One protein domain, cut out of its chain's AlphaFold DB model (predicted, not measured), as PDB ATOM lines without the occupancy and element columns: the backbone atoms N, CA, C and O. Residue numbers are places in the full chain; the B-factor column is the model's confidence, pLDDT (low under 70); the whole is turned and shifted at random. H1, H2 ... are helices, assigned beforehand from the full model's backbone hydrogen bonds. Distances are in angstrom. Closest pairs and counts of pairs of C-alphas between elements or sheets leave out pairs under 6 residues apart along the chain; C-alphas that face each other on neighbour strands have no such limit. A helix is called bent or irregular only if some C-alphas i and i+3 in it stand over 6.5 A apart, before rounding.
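AT A GLANCE: This is residues 34 to 114 of the 203 residues of an uncharacterized protein of Rhodococcus sp. Leaf278 (UniProt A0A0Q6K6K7). Two pairs of helices are laid crosswise, H1 and H2 loosely side by side in one layer and H4 and H5 side by side in the other, with short H3 across one end of the first pair. The long link of residues 49 to 59 makes the opposite end. The printed part has 81 residues with five named helices, H1 to H5 in chain order, and no named strand; the class is all helix. It is compact, with a radius of gyration of the C-alphas of 11.9 A and spans of 36 by 25 by 22 A.

HOW THE PARTS SIT: H1, residues 34 to 48, and H2, residues 60 to 72, form a helical hairpin, at a shallow tilt of 29 degrees, opposite ways; they only just touch, with 3 pairs of C-alphas within 8 A, the closest Leu 42 and Glu 62 at 6.7 A. H3, residues 74 to 80, is about perpendicular to H1 at 88 degrees and only just touches it, with 3 such pairs, the closest C-alphas Val 35 and Glu 80 at 6.6 A. H4, residues 84 to 93, touches H2 about perpendicular at 85 degrees, closest C-alphas Gly 67 and Gly 93 at 4.3 A. H5, residues 101 to 112, forms a helical hairpin with H4, at a shallow tilt of 15 degrees, closest C-alphas Val 92 and Met 108 at 6.4 A. H3 and H5 are apart. Every O i to N i+4 pair is within hydrogen-bond range in H1, H2, H3 and H4; in H5, 5 of 8 are.

IN THESE COORDINATES: H1 starts at C-alpha 34 (7.859, -54.906, 24.347) and is 20.9 A long; H2 is 19.0 A, H3 10.1 A and H4 14.1 A. H5, 16.7 A, ends at C-alpha 112 (10.712, -37.119, 34.794) and is only just irregular: C-alphas 108 and 111 are 6.6 A apart.

THE WHOLE: The farthest C-alphas, Ala 54 and Glu 75, are 36.4 A apart. The printed part has no cut; the link H1 to H2 is long. Residues 54 to 57 have pLDDT under 70.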
ATOM      1  N   VAL A  34       7.909 -54.310  23.001       87.06
ATOM      2  CA  VAL A  34       7.859 -54.906  24.347       87.06
ATOM      3  C   VAL A  34       8.614 -54.039  25.358       87.06
ATOM      4  O   VAL A  34       8.161 -53.862  26.487       87.06
ATOM      5  N   VAL A  35       9.743 -53.457  24.949       88.56
ATOM      6  CA  VAL A  35      10.554 -52.580  25.802       88.56
ATOM      7  C   VAL A  35       9.798 -51.293  26.135       88.56
ATOM      8  O   VAL A  35       9.767 -50.885  27.298       88.56
ATOM      9  N   ARG A  36       9.113 -50.697  25.150       87.38
ATOM     10  CA  ARG A  36       8.246 -49.525  25.351       87.38
ATOM     11  C   ARG A  36       7.120 -49.811  26.346       87.38
ATOM     12  O   ARG A  36       6.892 -49.006  27.247       87.38
ATOM     13  N   ASP A  37       6.460 -50.961  26.226       88.25
ATOM     14  CA  ASP A  37       5.405 -51.365  27.160       88.25
ATOM     15  C   ASP A  37       5.930 -51.580  28.579       88.25
ATOM     16  O   ASP A  37       5.315 -51.127  29.543       88.25
ATOM     17  N   LEU A  38       7.057 -52.282  28.726       90.00
ATOM     18  CA  LEU A  38       7.678 -52.526  30.029       90.00
ATOM     19  C   LEU A  38       8.049 -51.209  30.710       90.00
ATOM     20  O   LEU A  38       7.748 -51.027  31.891       90.00
ATOM     21  N   ARG A  39       8.633 -50.280  29.946       92.12
ATOM     22  CA  ARG A  39       8.965 -48.926  30.391       92.12
ATOM     23  C   ARG A  39       7.748 -48.200  30.959       92.12
ATOM     24  O   ARG A  39       7.784 -47.727  32.093       92.12
ATOM     25  N   ASP A  40       6.674 -48.131  30.180       92.88
ATOM     26  CA  ASP A  40       5.471 -47.395  30.565       92.88
ATOM     27  C   ASP A  40       4.741 -48.026  31.731       92.88
ATOM     28  O   ASP A  40       4.319 -47.326  32.648       92.88
ATOM     29  N   ASN A  41       4.618 -49.351  31.722       91.25
ATOM     30  CA  ASN A  41       3.983 -50.066  32.817       91.25
ATOM     31  C   ASN A  41       4.767 -49.861  34.119       91.25
ATOM     32  O   ASN A  41       4.153 -49.635  35.160       91.25
ATOM     33  N   LEU A  42       6.106 -49.875  34.069       93.88
ATOM     34  CA  LEU A  42       6.932 -49.584  35.237       93.88
ATOM     35  C   LEU A  42       6.694 -48.160  35.753       93.88
ATOM     36  O   LEU A  42       6.455 -47.988  36.945       93.88
ATOM     37  N   LEU A  43       6.711 -47.146  34.883       95.19
ATOM     38  CA  LEU A  43       6.464 -45.759  35.293       95.19
ATOM     39  C   LEU A  43       5.054 -45.565  35.873       95.19
ATOM     40  O   LEU A  43       4.913 -44.930  36.915       95.19
ATOM     41  N   VAL A  44       4.028 -46.170  35.267       92.31
ATOM     42  CA  VAL A  44       2.655 -46.151  35.801       92.31
ATOM     43  C   VAL A  44       2.598 -46.798  37.186       92.31
ATOM     44  O   VAL A  44       2.030 -46.214  38.106       92.31
ATOM     45  N   HIS A  45       3.220 -47.967  37.373       91.31
ATOM     46  CA  HIS A  45       3.246 -48.644  38.674       91.31
ATOM     47  C   HIS A  45       4.007 -47.844  39.740       91.31
ATOM     48  O   HIS A  45       3.583 -47.795  40.893       91.31
ATOM     49  N   LEU A  46       5.116 -47.196  39.372       93.50
ATOM     50  CA  LEU A  46       5.875 -46.349  40.291       93.50
ATOM     51  C   LEU A  46       5.085 -45.101  40.708       93.50
ATOM     52  O   LEU A  46       5.209 -44.684  41.861       93.50
ATOM     53  N   SER A  47       4.262 -44.544  39.814       93.12
ATOM     54  CA  SER A  47       3.373 -43.415  40.109       93.12
ATOM     55  C   SER A  47       2.137 -43.799  40.930       93.12
ATOM     56  O   SER A  47       1.692 -42.999  41.745       93.12
ATOM     57  N   ALA A  48       1.593 -45.007  40.771       88.00
ATOM     58  CA  ALA A  48       0.336 -45.422  41.405       88.00
ATOM     59  C   ALA A  48       0.339 -45.319  42.944       88.00
ATOM     60  O   ALA A  48      -0.603 -44.798  43.544       88.00
ATOM     61  N   TYR A  49       1.419 -45.770  43.595       85.75
ATOM     62  CA  TYR A  49       1.526 -45.749  45.059       85.75
ATOM     63  C   TYR A  49       1.549 -44.327  45.654       85.75
ATOM     64  O   TYR A  49       0.723 -44.045  46.521       85.75
ATOM     65  N   PRO A  50       2.432 -43.404  45.203       87.12
ATOM     66  CA  PRO A  50       2.390 -41.997  45.617       87.12
ATOM     67  C   PRO A  50       1.012 -41.358  45.476       87.12
ATOM     68  O   PRO A  50       0.640 -40.498  46.265       87.12
ATOM     69  N   LEU A  51       0.267 -41.790  44.466       86.38
ATOM     70  CA  LEU A  51      -1.019 -41.241  44.112       86.38
ATOM     71  C   LEU A  51      -2.207 -41.852  44.881       86.38
ATOM     72  O   LEU A  51      -3.354 -41.498  44.610       86.38
ATOM     73  N   GLY A  52      -1.940 -42.717  45.865       78.19
ATOM     74  CA  GLY A  52      -2.941 -43.228  46.800       78.19
ATOM     75  C   GLY A  52      -3.586 -44.556  46.403       78.19
ATOM     76  O   GLY A  52      -4.562 -44.951  47.041       78.19
ATOM     77  N   GLU A  53      -3.067 -45.272  45.396       78.62
ATOM     78  CA  GLU A  53      -3.546 -46.624  45.090       78.62
ATOM     79  C   GLU A  53      -3.202 -47.570  46.252       78.62
ATOM     80  O   GLU A  53      -2.046 -47.941  46.475       78.62
ATOM     81  N   ALA A  54      -4.226 -47.947  47.024       56.75
ATOM     82  CA  ALA A  54      -4.110 -48.871  48.143       56.75
ATOM     83  C   ALA A  54      -3.968 -50.306  47.611       56.75
ATOM     84  O   ALA A  54      -4.944 -51.042  47.480       56.75
ATOM     85  N   GLY A  55      -2.748 -50.708  47.258       56.91
ATOM     86  CA  GLY A  55      -2.482 -52.046  46.741       56.91
ATOM     87  C   GLY A  55      -1.040 -52.519  46.950       56.91
ATOM     88  O   GLY A  55      -0.143 -51.714  47.199       56.91
ATOM     89  N   PRO A  56      -0.780 -53.834  46.813       54.91
ATOM     90  CA  PRO A  56       0.553 -54.427  46.978       54.91
ATOM     91  C   PRO A  56       1.548 -54.045  45.861       54.91
ATOM     92  O   PRO A  56       2.734 -54.358  45.959       54.91
ATOM     93  N   ARG A  57       1.085 -53.386  44.787       64.50
ATOM     94  CA  ARG A  57       1.860 -53.061  43.580       64.50
ATOM     95  C   ARG A  57       2.461 -51.665  43.662       64.50
ATOM     96  O   ARG A  57       2.034 -50.734  42.996       64.50
ATOM     97  N   SER A  58       3.482 -51.535  44.491       80.25
ATOM     98  CA  SER A  58       4.216 -50.282  44.654       80.25
ATOM     99  C   SER A  58       5.203 -49.990  43.502       80.25
ATOM    100  O   SER A  58       5.881 -48.962  43.516       80.25
ATOM    101  N   GLY A  59       5.351 -50.913  42.543       86.31
ATOM    102  CA  GLY A  59       6.332 -50.842  41.455       86.31
ATOM    103  C   GLY A  59       7.780 -51.106  41.889       86.31
ATOM    104  O   GLY A  59       8.679 -51.117  41.054       86.31
ATOM    105  N   LEU A  60       8.044 -51.303  43.188       91.12
ATOM    106  CA  LEU A  60       9.409 -51.432  43.719       91.12
ATOM    107  C   LEU A  60      10.060 -52.772  43.383       91.12
ATOM    108  O   LEU A  60      11.271 -52.832  43.175       91.12
ATOM    109  N   ALA A  61       9.279 -53.853  43.374       89.38
ATOM    110  CA  ALA A  61       9.784 -55.166  42.986       89.38
ATOM    111  C   ALA A  61      10.098 -55.181  41.485       89.38
ATOM    112  O   ALA A  61      11.152 -55.654  41.073       89.38
ATOM    113  N   GLU A  62       9.216 -54.585  40.687       91.25
ATOM    114  CA  GLU A  62       9.367 -54.417  39.247       91.25
ATOM    115  C   GLU A  62      10.579 -53.545  38.908       91.25
ATOM    116  O   GLU A  62      11.331 -53.892  38.003       91.25
ATOM    117  N   LEU A  63      10.831 -52.472  39.666       93.62
ATOM    118  CA  LEU A  63      12.012 -51.624  39.497       93.62
ATOM    119  C   LEU A  63      13.319 -52.393  39.739       93.62
ATOM    120  O   LEU A  63      14.277 -52.238  38.986       93.62
ATOM    121  N   GLN A  64      13.351 -53.258  40.756       92.38
ATOM    122  CA  GLN A  64      14.508 -54.114  41.013       92.38
ATOM    123  C   GLN A  64      14.714 -55.136  39.882       92.38
ATOM    124  O   GLN A  64      15.833 -55.312  39.404       92.38
ATOM    125  N   VAL A  65      13.638 -55.789  39.430       92.81
ATOM    126  CA  VAL A  65      13.690 -56.739  38.306       92.81
ATOM    127  C   VAL A  65      14.142 -56.044  37.019       92.81
ATOM    128  O   VAL A  65      14.928 -56.618  36.269       92.81
ATOM    129  N   PHE A  66      13.696 -54.810  36.785       94.44
ATOM    130  CA  PHE A  66      14.127 -53.982  35.663       94.44
ATOM    131  C   PHE A  66      15.633 -53.696  35.708       94.44
ATOM    132  O   PHE A  66      16.309 -53.903  34.702       94.44
ATOM    133  N   GLY A  67      16.182 -53.323  36.871       93.88
ATOM    134  CA  GLY A  67      17.632 -53.166  37.050       93.88
ATOM    135  C   GLY A  67      18.407 -54.436  36.687       93.88
ATOM    136  O   GLY A  67      19.312 -54.400  35.854       93.88
ATOM    137  N   SER A  68      17.972 -55.592  37.201       93.25
ATOM    138  CA  SER A  68      18.576 -56.888  36.855       93.25
ATOM    139  C   SER A  68      18.417 -57.267  35.377       93.25
ATOM    140  O   SER A  68      19.242 -58.006  34.847       93.25
ATOM    141  N   ALA A  69      17.356 -56.818  34.702       93.62
ATOM    142  CA  ALA A  69      17.167 -57.059  33.274       93.62
ATOM    143  C   ALA A  69      18.133 -56.219  32.426       93.62
ATOM    144  O   ALA A  69      18.679 -56.740  31.453       93.62
ATOM    145  N   ILE A  70      18.394 -54.965  32.822       94.69
ATOM    146  CA  ILE A  70      19.387 -54.095  32.170       94.69
ATOM    147  C   ILE A  70      20.778 -54.728  32.211       94.69
ATOM    148  O   ILE A  70      21.481 -54.718  31.206       94.69
ATOM    149  N   GLU A  71      21.174 -55.289  33.354       93.12
ATOM    150  CA  GLU A  71      22.495 -55.908  33.524       93.12
ATOM    151  C   GLU A  71      22.713 -57.132  32.627       93.12
ATOM    152  O   GLU A  71      23.838 -57.385  32.202       93.12
ATOM    153  N   ARG A  72      21.650 -57.885  32.315       95.06
ATOM    154  CA  ARG A  72      21.740 -59.086  31.468       95.06
ATOM    155  C   ARG A  72      21.970 -58.755  29.996       95.06
ATOM    156  O   ARG A  72      22.665 -59.505  29.320       95.06
ATOM    157  N   GLU A  73      21.382 -57.663  29.505       94.38
ATOM    158  CA  GLU A  73      21.386 -57.302  28.077       94.38
ATOM    159  C   GLU A  73      21.627 -55.791  27.854       94.38
ATOM    160  O   GLU A  73      20.815 -55.109  27.222       94.38
ATOM    161  N   PRO A  74      22.731 -55.216  28.367       93.38
ATOM    162  CA  PRO A  74      22.906 -53.763  28.456       93.38
ATOM    163  C   PRO A  74      22.876 -53.048  27.100       93.38
ATOM    164  O   PRO A  74      22.397 -51.917  27.020       93.38
ATOM    165  N   GLU A  75      23.367 -53.696  26.045       95.06
ATOM    166  CA  GLU A  75      23.389 -53.155  24.681       95.06
ATOM    167  C   GLU A  75      21.990 -53.107  24.055       95.06
ATOM    168  O   GLU A  75      21.641 -52.124  23.399       95.06
ATOM    169  N   VAL A  76      21.163 -54.131  24.303       92.88
ATOM    170  CA  VAL A  76      19.779 -54.194  23.809       92.88
ATOM    171  C   VAL A  76      18.955 -53.094  24.462       92.88
ATOM    172  O   VAL A  76      18.318 -52.311  23.764       92.88
ATOM    173  N   TRP A  77      19.031 -52.965  25.789       93.62
ATOM    174  CA  TRP A  77      18.319 -51.911  26.509       93.62
ATOM    175  C   TRP A  77      18.762 -50.514  26.076       93.62
ATOM    176  O   TRP A  77      17.914 -49.656  25.853       93.62
ATOM    177  N   ALA A  78      20.069 -50.283  25.905       93.62
ATOM    178  CA  ALA A  78      20.577 -48.995  25.439       93.62
ATOM    179  C   ALA A  78      20.055 -48.631  24.040       93.62
ATOM    180  O   ALA A  78      19.712 -47.476  23.811       93.62
ATOM    181  N   LYS A  79      19.955 -49.609  23.132       93.50
ATOM    182  CA  LYS A  79      19.422 -49.412  21.779       93.50
ATOM    183  C   LYS A  79      17.908 -49.177  21.775       93.50
ATOM    184  O   LYS A  79      17.431 -48.277  21.094       93.50
ATOM    185  N   GLU A  80      17.152 -49.987  22.510       91.19
ATOM    186  CA  GLU A  80      15.680 -49.953  22.513       91.19
ATOM    187  C   GLU A  80      15.104 -48.783  23.336       91.19
ATOM    188  O   GLU A  80      13.938 -48.426  23.180       91.19
ATOM    189  N   MET A  81      15.904 -48.178  24.220       92.31
ATOM    190  CA  MET A  81      15.515 -47.048  25.072       92.31
ATOM    191  C   MET A  81      16.380 -45.804  24.813       92.31
ATOM    192  O   MET A  81      16.675 -45.052  25.749       92.31
ATOM    193  N   ASP A  82      16.770 -45.562  23.558       92.44
ATOM    194  CA  ASP A  82      17.611 -44.418  23.173       92.44
ATOM    195  C   ASP A  82      16.841 -43.084  23.065       92.44
ATOM    196  O   ASP A  82      16.978 -42.297  22.127       92.44
ATOM    197  N   ASP A  83      16.032 -42.791  24.075       92.19
ATOM    198  CA  ASP A  83      15.414 -41.486  24.263       92.19
ATOM    199  C   ASP A  83      15.722 -40.933  25.658       92.19
ATOM    200  O   ASP A  83      16.342 -41.583  26.504       92.19
ATOM    201  N   ARG A  84      15.335 -39.680  25.903       93.31
ATOM    202  CA  ARG A  84      15.616 -38.992  27.170       93.31
ATOM    203  C   ARG A  84      15.069 -39.756  28.379       93.31
ATOM    204  O   ARG A  84      15.767 -39.862  29.387       93.31
ATOM    205  N   VAL A  85      13.838 -40.258  28.289       94.75
ATOM    206  CA  VAL A  85      13.178 -40.991  29.378       94.75
ATOM    207  C   VAL A  85      13.875 -42.330  29.576       94.75
ATOM    208  O   VAL A  85      14.232 -42.694  30.693       94.75
ATOM    209  N   GLY A  86      14.131 -43.031  28.477       95.12
ATOM    210  CA  GLY A  86      14.771 -44.326  28.454       95.12
ATOM    211  C   GLY A  86      16.179 -44.321  29.046       95.12
ATOM    212  O   GLY A  86      16.474 -45.099  29.956       95.12
ATOM    213  N   ARG A  87      17.021 -43.374  28.619       96.25
ATOM    214  CA  ARG A  87      18.375 -43.189  29.161       96.25
ATOM    215  C   ARG A  87      18.362 -42.874  30.656       96.25
ATOM    216  O   ARG A  87      19.178 -43.430  31.390       96.25
ATOM    217  N   HIS A  88      17.426 -42.040  31.121       97.06
ATOM    218  CA  HIS A  88      17.256 -41.758  32.552       97.06
ATOM    219  C   HIS A  88      16.881 -43.019  33.333       97.06
ATOM    220  O   HIS A  88      17.503 -43.338  34.346       97.06
ATOM    221  N   MET A  89      15.917 -43.787  32.824       96.94
ATOM    222  CA  MET A  89      15.491 -45.029  33.460       96.94
ATOM    223  C   MET A  89      16.611 -46.058  33.547       96.94
ATOM    224  O   MET A  89      16.769 -46.686  34.590       96.94
ATOM    225  N   ILE A  90      17.419 -46.203  32.497       97.00
ATOM    226  CA  ILE A  90      18.593 -47.081  32.514       97.00
ATOM    227  C   ILE A  90      19.618 -46.605  33.545       97.00
ATOM    228  O   ILE A  90      20.148 -47.425  34.297       97.00
ATOM    229  N   ALA A  91      19.893 -45.299  33.605       96.94
ATOM    230  CA  ALA A  91      20.853 -44.735  34.548       96.94
ATOM    231  C   ALA A  91      20.461 -45.017  36.006       96.94
ATOM    232  O   ALA A  91      21.302 -45.465  36.782       96.94
ATOM    233  N   VAL A  92      19.185 -44.825  36.355       96.62
ATOM    234  CA  VAL A  92      18.663 -45.161  37.688       96.62
ATOM    235  C   VAL A  92      18.626 -46.676  37.891       96.62
ATOM    236  O   VAL A  92      19.095 -47.169  38.907       96.62
ATOM    237  N   GLY A  93      18.122 -47.439  36.916       95.38
ATOM    238  CA  GLY A  93      17.964 -48.896  36.995       95.38
ATOM    239  C   GLY A  93      19.261 -49.642  37.316       95.38
ATOM    240  O   GLY A  93      19.239 -50.596  38.089       95.38
ATOM    241  N   ARG A  94      20.399 -49.168  36.793       94.75
ATOM    242  CA  ARG A  94      21.738 -49.739  37.037       94.75
ATOM    243  C   ARG A  94      22.245 -49.592  38.474       94.75
ATOM    244  O   ARG A  94      23.230 -50.230  38.823       94.75
ATOM    245  N   THR A  95      21.631 -48.741  39.294       93.50
ATOM    246  CA  THR A  95      22.051 -48.509  40.688       93.50
ATOM    247  C   THR A  95      21.052 -49.061  41.708       93.50
ATOM    248  O   THR A  95      21.264 -48.945  42.919       93.50
ATOM    249  N   VAL A  96      19.958 -49.676  41.243       94.00
ATOM    250  CA  VAL A  96      18.892 -50.183  42.110       94.00
ATOM    251  C   VAL A  96      19.316 -51.467  42.808       94.00
ATOM    252  O   VAL A  96      19.635 -52.469  42.178       94.00
ATOM    253  N   THR A  97      19.186 -51.472  44.131       91.00
ATOM    254  CA  THR A  97      19.253 -52.670  44.966       91.00
ATOM    255  C   THR A  97      17.931 -52.870  45.698       91.00
ATOM    256  O   THR A  97      17.021 -52.033  45.650       91.00
ATOM    257  N   ARG A  98      17.805 -53.990  46.415       89.31
ATOM    258  CA  ARG A  98      16.634 -54.244  47.261       89.31
ATOM    259  C   ARG A  98      16.465 -53.163  48.335       89.31
ATOM    260  O   ARG A  98      15.336 -52.820  48.673       89.31
ATOM    261  N   GLU A  99      17.573 -52.648  48.853       92.31
ATOM    262  CA  GLU A  99      17.647 -51.652  49.920       92.31
ATOM    263  C   GLU A  99      17.418 -50.230  49.390       92.31
ATOM    264  O   GLU A  99      16.790 -49.426  50.073       92.31
ATOM    265  N   SER A 100      17.872 -49.919  48.168       92.81
ATOM    266  CA  SER A 100      17.761 -48.568  47.594       92.81
ATOM    267  C   SER A 100      16.486 -48.324  46.780       92.81
ATOM    268  O   SER A 100      16.176 -47.172  46.477       92.81
ATOM    269  N   ARG A 101      15.706 -49.366  46.448       92.12
ATOM    270  CA  ARG A 101      14.549 -49.275  45.529       92.12
ATOM    271  C   ARG A 101      13.509 -48.206  45.884       92.12
ATOM    272  O   ARG A 101      12.912 -47.625  44.983       92.12
ATOM    273  N   GLU A 102      13.287 -47.926  47.168       92.31
ATOM    274  CA  GLU A 102      12.356 -46.868  47.592       92.31
ATOM    275  C   GLU A 102      12.850 -45.472  47.216       92.31
ATOM    276  O   GLU A 102      12.068 -44.654  46.733       92.31
ATOM    277  N   GLN A 103      14.144 -45.211  47.406       94.50
ATOM    278  CA  GLN A 103      14.765 -43.960  46.989       94.50
ATOM    279  C   GLN A 103      14.878 -43.900  45.464       94.50
ATOM    280  O   GLN A 103      14.517 -42.887  44.869       94.50
ATOM    281  N   ALA A 104      15.236 -45.016  44.827       95.06
ATOM    282  CA  ALA A 104      15.335 -45.110  43.376       95.06
ATOM    283  C   ALA A 104      14.012 -44.801  42.658       95.06
ATOM    284  O   ALA A 104      14.031 -44.256  41.557       95.06
ATOM    285  N   ARG A 105      12.847 -45.071  43.274       95.38
ATOM    286  CA  ARG A 105      11.560 -44.576  42.754       95.38
ATOM    287  C   ARG A 105      11.596 -43.061  42.569       95.38
ATOM    288  O   ARG A 105      11.143 -42.562  41.547       95.38
ATOM    289  N   TRP A 106      12.080 -42.320  43.556       95.44
ATOM    290  CA  TRP A 106      12.095 -40.860  43.498       95.44
ATOM    291  C   TRP A 106      13.180 -40.335  42.573       95.44
ATOM    292  O   TRP A 106      12.925 -39.376  41.848       95.44
ATOM    293  N   ASP A 107      14.320 -41.016  42.516       96.00
ATOM    294  CA  ASP A 107      15.365 -40.733  41.531       96.00
ATOM    295  C   ASP A 107      14.837 -40.945  40.098       96.00
ATOM    296  O   ASP A 107      15.223 -40.234  39.171       96.00
ATOM    297  N   MET A 108      13.879 -41.864  39.922       95.56
ATOM    298  CA  MET A 108      13.137 -42.053  38.677       95.56
ATOM    299  C   MET A 108      12.120 -40.932  38.425       95.56
ATOM    300  O   MET A 108      12.137 -40.296  37.372       95.56
ATOM    301  N   LEU A 109      11.212 -40.703  39.376       96.50
ATOM    302  CA  LEU A 109      10.016 -39.889  39.163       96.50
ATOM    303  C   LEU A 109      10.284 -38.383  39.214       96.50
ATOM    304  O   LEU A 109       9.688 -37.660  38.426       96.50
ATOM    305  N   LEU A 110      11.149 -37.888  40.106       96.50
ATOM    306  CA  LEU A 110      11.345 -36.441  40.279       96.50
ATOM    307  C   LEU A 110      11.900 -35.771  39.007       96.50
ATOM    308  O   LEU A 110      11.302 -34.794  38.554       96.50
ATOM    309  N   PRO A 111      12.954 -36.297  38.348       95.56
ATOM    310  CA  PRO A 111      13.448 -35.693  37.109       95.56
ATOM    311  C   PRO A 111      12.436 -35.780  35.960       95.56
ATOM    312  O   PRO A 111      12.268 -34.821  35.207       95.56
ATOM    313  N   LEU A 112      11.720 -36.904  35.842       96.12
ATOM    314  CA  LEU A 112      10.712 -37.119  34.794       96.12
ATOM    315  C   LEU A 112       9.402 -36.357  35.046       96.12
ATOM    316  O   LEU A 112       8.639 -36.117  34.106       96.12
ATOM    317  N   GLY A 113       9.140 -35.991  36.299       95.06
ATOM    318  CA  GLY A 113       7.966 -35.267  36.783       95.06
ATOM    319  C   GLY A 113       8.164 -33.756  36.905       95.06
ATOM    320  O   GLY A 113       7.223 -33.057  37.274       95.06
ATOM    321  N   SER A 114       9.347 -33.241  36.554       91.25
ATOM    322  CA  SER A 114       9.664 -31.806  36.489       91.25
ATOM    323  C   SER A 114       8.569 -31.011  35.745       91.25
ATOM    324  O   SER A 114       8.012 -31.537  34.774       91.25
TER     325      SER A 114